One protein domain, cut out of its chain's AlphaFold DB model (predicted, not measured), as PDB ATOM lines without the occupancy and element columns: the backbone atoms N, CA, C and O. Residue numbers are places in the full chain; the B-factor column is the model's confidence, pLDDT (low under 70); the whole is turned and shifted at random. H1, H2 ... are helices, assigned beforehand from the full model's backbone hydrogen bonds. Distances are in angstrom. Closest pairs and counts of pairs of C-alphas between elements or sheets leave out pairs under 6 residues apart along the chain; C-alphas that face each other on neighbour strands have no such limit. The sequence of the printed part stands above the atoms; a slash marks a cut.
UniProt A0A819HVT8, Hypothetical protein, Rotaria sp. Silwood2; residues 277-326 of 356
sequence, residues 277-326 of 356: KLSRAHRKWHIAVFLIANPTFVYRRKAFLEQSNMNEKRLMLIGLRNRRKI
ATOM      1  N   LYS A 277      44.244 -33.255 -33.323       71.44
ATOM      2  CA  LYS A 277      43.471 -32.014 -33.213       71.44
ATOM      3  C   LYS A 277      43.990 -31.230 -32.010       71.44
ATOM      4  O   LYS A 277      43.976 -31.740 -30.892       71.44
ATOM      5  N   LEU A 278      44.420 -29.983 -32.224       76.12
ATOM      6  CA  LEU A 278      44.838 -29.116 -31.120       76.12
ATOM      7  C   LEU A 278      43.728 -28.994 -30.063       76.12
ATOM      8  O   LEU A 278      42.535 -29.060 -30.375       76.12
ATOM      9  N   SER A 279      44.105 -28.759 -28.806       85.38
ATOM     10  CA  SER A 279      43.131 -28.499 -27.743       85.38
ATOM     11  C   SER A 279      42.274 -27.265 -28.065       85.38
ATOM     12  O   SER A 279      42.739 -26.280 -28.649       85.38
ATOM     13  N   ARG A 280      40.996 -27.297 -27.660       87.25
ATOM     14  CA  ARG A 280      40.044 -26.188 -27.853       87.25
ATOM     15  C   ARG A 280      40.538 -24.892 -27.202       87.25
ATOM     16  O   ARG A 280      40.293 -23.823 -27.753       87.25
ATOM     17  N   ALA A 281      41.242 -24.990 -26.071       90.38
ATOM     18  CA  ALA A 281      41.836 -23.842 -25.390       90.38
ATOM     19  C   ALA A 281      42.913 -23.171 -26.255       90.38
ATOM     20  O   ALA A 281      42.895 -21.956 -26.428       90.38
ATOM     21  N   HIS A 282      43.779 -23.968 -26.885       89.44
ATOM     22  CA  HIS A 282      44.868 -23.460 -27.715       89.44
ATOM     23  C   HIS A 282      44.340 -22.697 -28.943       89.44
ATOM     24  O   HIS A 282      44.776 -21.582 -29.211       89.44
ATOM     25  N   ARG A 283      43.313 -23.219 -29.636       89.44
ATOM     26  CA  ARG A 283      42.664 -22.497 -30.754       89.44
ATOM     27  C   ARG A 283      42.044 -21.163 -30.329       89.44
ATOM     28  O   ARG A 283      42.133 -20.190 -31.069       89.44
ATOM     29  N   LYS A 284      41.405 -21.113 -29.152       91.38
ATOM     30  CA  LYS A 284      40.821 -19.869 -28.622       91.38
ATOM     31  C   LYS A 284      41.899 -18.820 -28.344       91.38
ATOM     32  O   LYS A 284      41.689 -17.660 -28.684       91.38
ATOM     33  N   TRP A 285      43.041 -19.234 -27.796       94.44
ATOM     34  CA  TRP A 285      44.189 -18.352 -27.575       94.44
ATOM     35  C   TRP A 285      44.778 -17.816 -28.884       94.44
ATOM     36  O   TRP A 285      44.946 -16.607 -28.997       94.44
ATOM     37  N   HIS A 286      44.985 -18.661 -29.901       93.31
ATOM     38  CA  HIS A 286      45.447 -18.204 -31.226       93.31
ATOM     39  C   HIS A 286      44.520 -17.151 -31.843       93.31
ATOM     40  O   HIS A 286      44.983 -16.134 -32.349       93.31
ATOM     41  N   ILE A 287      43.201 -17.354 -31.749       93.12
ATOM     42  CA  ILE A 287      42.217 -16.371 -32.228       93.12
ATOM     43  C   ILE A 287      42.308 -15.067 -31.426       93.12
ATOM     44  O   ILE A 287      42.232 -13.990 -32.013       93.12
ATOM     45  N   ALA A 288      42.465 -15.142 -30.100       93.19
ATOM     46  CA  ALA A 288      42.596 -13.958 -29.256       93.19
ATOM     47  C   ALA A 288      43.848 -13.143 -29.619       93.19
ATOM     48  O   ALA A 288      43.737 -11.942 -29.846       93.19
ATOM     49  N   VAL A 289      45.002 -13.801 -29.767       95.75
ATOM     50  CA  VAL A 289      46.263 -13.163 -30.184       95.75
ATOM     51  C   VAL A 289      46.119 -12.508 -31.562       95.75
ATOM     52  O   VAL A 289      46.473 -11.342 -31.725       95.75
ATOM     53  N   PHE A 290      45.525 -13.208 -32.536       95.25
ATOM     54  CA  PHE A 290      45.283 -12.665 -33.877       95.25
ATOM     55  C   PHE A 290      44.398 -11.408 -33.861       95.25
ATOM     56  O   PHE A 290      44.675 -10.445 -34.578       95.25
ATOM     57  N   LEU A 291      43.340 -11.403 -33.044       95.06
ATOM     58  CA  LEU A 291      42.410 -10.275 -32.936       95.06
ATOM     59  C   LEU A 291      43.008  -9.077 -32.191       95.06
ATOM     60  O   LEU A 291      42.700  -7.945 -32.551       95.06
ATOM     61  N   ILE A 292      43.864  -9.310 -31.192       94.44
ATOM     62  CA  ILE A 292      44.598  -8.241 -30.495       94.44
ATOM     63  C   ILE A 292      45.558  -7.546 -31.464       94.44
ATOM     64  O   ILE A 292      45.616  -6.321 -31.497       94.44
ATOM     65  N   ALA A 293      46.261  -8.319 -32.297       95.38
ATOM     66  CA  ALA A 293      47.175  -7.775 -33.298       95.38
ATOM     67  C   ALA A 293      46.457  -7.035 -34.443       95.38
ATOM     68  O   ALA A 293      47.061  -6.188 -35.095       95.38
ATOM     69  N   ASN A 294      45.177  -7.334 -34.701       95.88
ATOM     70  CA  ASN A 294      44.427  -6.754 -35.814       95.88
ATOM     71  C   ASN A 294      43.024  -6.261 -35.383       95.88
ATOM     72  O   ASN A 294      42.016  -6.950 -35.609       95.88
ATOM     73  N   PRO A 295      42.913  -5.046 -34.813       92.75
ATOM     74  CA  PRO A 295      41.682  -4.569 -34.174       92.75
ATOM     75  C   PRO A 295      40.506  -4.383 -35.147       92.75
ATOM     76  O   PRO A 295      39.347  -4.577 -34.776       92.75
ATOM     77  N   THR A 296      40.766  -4.074 -36.419       92.75
ATOM     78  CA  THR A 296      39.719  -3.882 -37.440       92.75
ATOM     79  C   THR A 296      38.916  -5.158 -37.716       92.75
ATOM     80  O   THR A 296      37.715  -5.089 -37.996       92.75
ATOM     81  N   PHE A 297      39.529  -6.339 -37.580       93.00
ATOM     82  CA  PHE A 297      38.831  -7.613 -37.766       93.00
ATOM     83  C   PHE A 297      37.893  -7.957 -36.609       93.00
ATOM     84  O   PHE A 297      36.987  -8.765 -36.806       93.00
ATOM     85  N   VAL A 298      38.033  -7.332 -35.432       91.88
ATOM     86  CA  VAL A 298      37.105  -7.537 -34.308       91.88
ATOM     87  C   VAL A 298      35.700  -7.087 -34.697       91.88
ATOM     88  O   VAL A 298      34.742  -7.851 -34.556       91.88
ATOM     89  N   TYR A 299      35.585  -5.876 -35.245       92.31
ATOM     90  CA  TYR A 299      34.311  -5.313 -35.690       92.31
ATOM     91  C   TYR A 299      33.716  -6.124 -36.844       92.31
ATOM     92  O   TYR A 299      32.557  -6.529 -36.777       92.31
ATOM     93  N   ARG A 300      34.531  -6.453 -37.859       91.25
ATOM     94  CA  ARG A 300      34.086  -7.264 -39.008       91.25
ATOM     95  C   ARG A 300      33.612  -8.654 -38.591       91.25
ATOM     96  O   ARG A 300      32.606  -9.134 -39.101       91.25
ATOM     97  N   ARG A 301      34.301  -9.290 -37.641       92.12
ATOM     98  CA  ARG A 301      33.924 -10.609 -37.124       92.12
ATOM     99  C   ARG A 301      32.598 -10.568 -36.370       92.12
ATOM    100  O   ARG A 301      31.785 -11.463 -36.571       92.12
ATOM    101  N   LYS A 302      32.373  -9.561 -35.516       92.12
ATOM    102  CA  LYS A 302      31.089  -9.395 -34.812       92.12
ATOM    103  C   LYS A 302      29.941  -9.211 -35.806       92.12
ATOM    104  O   LYS A 302      28.987  -9.979 -35.753       92.12
ATOM    105  N   ALA A 303      30.105  -8.302 -36.767       91.75
ATOM    106  CA  ALA A 303      29.116  -8.064 -37.818       91.75
ATOM    107  C   ALA A 303      28.820  -9.331 -38.644       91.75
ATOM    108  O   ALA A 303      27.662  -9.666 -38.883       91.75
ATOM    109  N   PHE A 304      29.855 -10.086 -39.030       92.06
ATOM    110  CA  PHE A 304      29.691 -11.341 -39.767       92.06
ATOM    111  C   PHE A 304      28.918 -12.403 -38.965       92.06
ATOM    112  O   PHE A 304      28.041 -13.072 -39.509       92.06
ATOM    113  N   LEU A 305      29.212 -12.554 -37.668       90.81
ATOM    114  CA  LEU A 305      28.510 -13.507 -36.800       90.81
ATOM    115  C   LEU A 305      27.038 -13.125 -36.599       90.81
ATOM    116  O   LEU A 305      26.170 -13.996 -36.636       90.81
ATOM    117  N   GLU A 306      26.745 -11.837 -36.428       91.69
ATOM    118  CA  GLU A 306      25.370 -11.336 -36.346       91.69
ATOM    119  C   GLU A 306      24.597 -11.623 -37.635       91.69
ATOM    120  O   GLU A 306      23.493 -12.173 -37.586       91.69
ATOM    121  N   GLN A 307      25.200 -11.342 -38.794       89.31
ATOM    122  CA  GLN A 307      24.598 -11.625 -40.094       89.31
ATOM    123  C   GLN A 307      24.352 -13.127 -40.300       89.31
ATOM    124  O   GLN A 307      23.279 -13.516 -40.765       89.31
ATOM    125  N   SER A 308      25.304 -13.980 -39.911       86.38
ATOM    126  CA  SER A 308      25.157 -15.439 -39.973       86.38
ATOM    127  C   SER A 308      23.986 -15.927 -39.117       86.38
ATOM    128  O   SER A 308      23.132 -16.658 -39.611       86.38
ATOM    129  N   ASN A 309      23.894 -15.474 -37.863       90.00
ATOM    130  CA  ASN A 309      22.807 -15.852 -36.956       90.00
ATOM    131  C   ASN A 309      21.438 -15.393 -37.479       90.00
ATOM    132  O   ASN A 309      20.442 -16.105 -37.351       90.00
ATOM    133  N   MET A 310      21.366 -14.198 -38.071       87.44
ATOM    134  CA  MET A 310      20.136 -13.694 -38.684       87.44
ATOM    135  C   MET A 310      19.724 -14.519 -39.906       87.44
ATOM    136  O   MET A 310      18.541 -14.833 -40.063       87.44
ATOM    137  N   ASN A 311      20.683 -14.910 -40.746       85.06
ATOM    138  CA  ASN A 311      20.435 -15.782 -41.892       85.06
ATOM    139  C   ASN A 311      19.978 -17.180 -41.455       85.06
ATOM    140  O   ASN A 311      19.022 -17.703 -42.019       85.06
ATOM    141  N   GLU A 312      20.586 -17.753 -40.415       86.56
ATOM    142  CA  GLU A 312      20.187 -19.047 -39.855       86.56
ATOM    143  C   GLU A 312      18.754 -19.006 -39.302       86.56
ATOM    144  O   GLU A 312      17.931 -19.860 -39.631       86.56
ATOM    145  N   LYS A 313      18.397 -17.947 -38.564       86.25
ATOM    146  CA  LYS A 313      17.015 -17.713 -38.114       86.25
ATOM    147  C   LYS A 313      16.042 -17.579 -39.289       86.25
ATOM    148  O   LYS A 313      14.963 -18.168 -39.252       86.25
ATOM    149  N   ARG A 314      16.406 -16.841 -40.345       80.69
ATOM    150  CA  ARG A 314      15.588 -16.723 -41.568       80.69
ATOM    151  C   ARG A 314      15.395 -18.072 -42.256       80.69
ATOM    152  O   ARG A 314      14.270 -18.395 -42.625       80.69
ATOM    153  N   LEU A 315      16.455 -18.865 -42.398       82.25
ATOM    154  CA  LEU A 315      16.394 -20.202 -42.994       82.25
ATOM    155  C   LEU A 315      15.526 -21.147 -42.160       82.25
ATOM    156  O   LEU A 315      14.695 -21.854 -42.727       82.25
ATOM    157  N   MET A 316      15.632 -21.101 -40.829       83.44
ATOM    158  CA  MET A 316      14.734 -21.844 -39.941       83.44
ATOM    159  C   MET A 316      13.271 -21.424 -40.131       83.44
ATOM    160  O   MET A 316      12.406 -22.283 -40.281       83.44
ATOM    161  N   LEU A 317      12.974 -20.123 -40.202       80.69
ATOM    162  CA  LEU A 317      11.612 -19.628 -40.439       80.69
ATOM    163  C   LEU A 317      11.061 -20.039 -41.814       80.69
ATOM    164  O   LEU A 317       9.892 -20.411 -41.910       80.69
ATOM    165  N   ILE A 318      11.884 -20.019 -42.869       76.81
ATOM    166  CA  ILE A 318      11.507 -20.500 -44.210       76.81
ATOM    167  C   ILE A 318      11.267 -22.013 -44.190       76.81
ATOM    168  O   ILE A 318      10.257 -22.472 -44.719       76.81
ATOM    169  N   GLY A 319      12.136 -22.784 -43.532       75.19
ATOM    170  CA  GLY A 319      11.958 -24.224 -43.347       75.19
ATOM    171  C   GLY A 319      10.662 -24.554 -42.601       75.19
ATOM    172  O   GLY A 319       9.911 -25.432 -43.020       75.19
ATOM    173  N   LEU A 320      10.335 -23.794 -41.554       69.19
ATOM    174  CA  LEU A 320       9.073 -23.912 -40.816       69.19
ATOM    175  C   LEU A 320       7.856 -23.459 -41.642       69.19
ATOM    176  O   LEU A 320       6.768 -24.015 -41.481       69.19
ATOM    177  N   ARG A 321       8.009 -22.471 -42.534       63.88
ATOM    178  CA  ARG A 321       6.959 -22.032 -43.473       63.88
ATOM    179  C   ARG A 321       6.683 -23.086 -44.547       63.88
ATOM    180  O   ARG A 321       5.521 -23.350 -44.841       63.88
ATOM    181  N   ASN A 322       7.726 -23.712 -45.090       58.19
ATOM    182  CA  ASN A 322       7.596 -24.794 -46.066       58.19
ATOM    183  C   ASN A 322       7.032 -26.069 -45.427       58.19
ATOM    184  O   ASN A 322       6.166 -26.694 -46.028       58.19
ATOM    185  N   ARG A 323       7.407 -26.401 -44.181       53.31
ATOM    186  CA  ARG A 323       6.741 -27.479 -43.426       53.31
ATOM    187  C   ARG A 323       5.258 -27.186 -43.201       53.31
ATOM    188  O   ARG A 323       4.445 -28.069 -43.423       53.31
ATOM    189  N   ARG A 324       4.879 -25.952 -42.843       49.53
ATOM    190  CA  ARG A 324       3.460 -25.577 -42.678       49.53
ATOM    191  C   ARG A 324       2.632 -25.682 -43.962       49.53
ATOM    192  O   ARG A 324       1.462 -26.014 -43.862       49.53
ATOM    193  N   LYS A 325       3.213 -25.467 -45.151       39.78
ATOM    194  CA  LYS A 325       2.506 -25.693 -46.427       39.78
ATOM    195  C   LYS A 325       2.215 -27.175 -46.706       39.78
ATOM    196  O   LYS A 325       1.178 -27.472 -47.276       39.78
ATOM    197  N   ILE A 326       3.073 -28.093 -46.252       39.72
ATOM    198  CA  ILE A 326       2.887 -29.546 -46.438       39.72
ATOM    199  C   ILE A 326       1.746 -30.098 -45.557       39.72
ATOM    200  O   ILE A 326       1.136 -31.100 -45.903       39.72
TER     201      ILE A 326
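Overview. This is residues 277 to 326 of the 356 residues of the protein "Hypothetical protein" of Rotaria sp. Silwood2 (UniProt A0A819HVT8). Two helices meet near their ends in an open V or L: the long H2 makes one arm and the shorter H1 the other, with the corner at residues 294 and 295. Most of both arms stands free, and H2 lies along the longest axis. The printed part has 50 residues with two named helices, H1 then H2, and no named strand; the class is all helix. It is extended, with a radius of gyration of the C-alphas of 17.0 A, and flat, spanning 50 by 28 by 9 A.

Along the chain. H2, residues 296 to 326, is 45.8 A long, from C-alpha 296 at (39.719, -3.882, -37.440) to C-alpha 326 at (2.887, -29.546, -46.438). H1, residues 280 to 293, is 20.5 A long and begins with C-alpha 280 at (40.044, -26.188, -27.853).

Arrangement. H2 and H1 are close but not clearly touching; their closest C-alphas, those of Leu 291 and Val 298, are 6.1 A apart. They run opposite ways at a steep tilt of 54 degrees. In H1 and H2 every O i to N i+4 pair is within hydrogen-bond range.

Size, cuts and confidence. The two C-alphas farthest apart, those of Ala 293 and Ile 326, are 51.1 A apart. The printed part has no cut, and the link from H1 to H2 is tight. Residues 320 to 326 have pLDDT under 70.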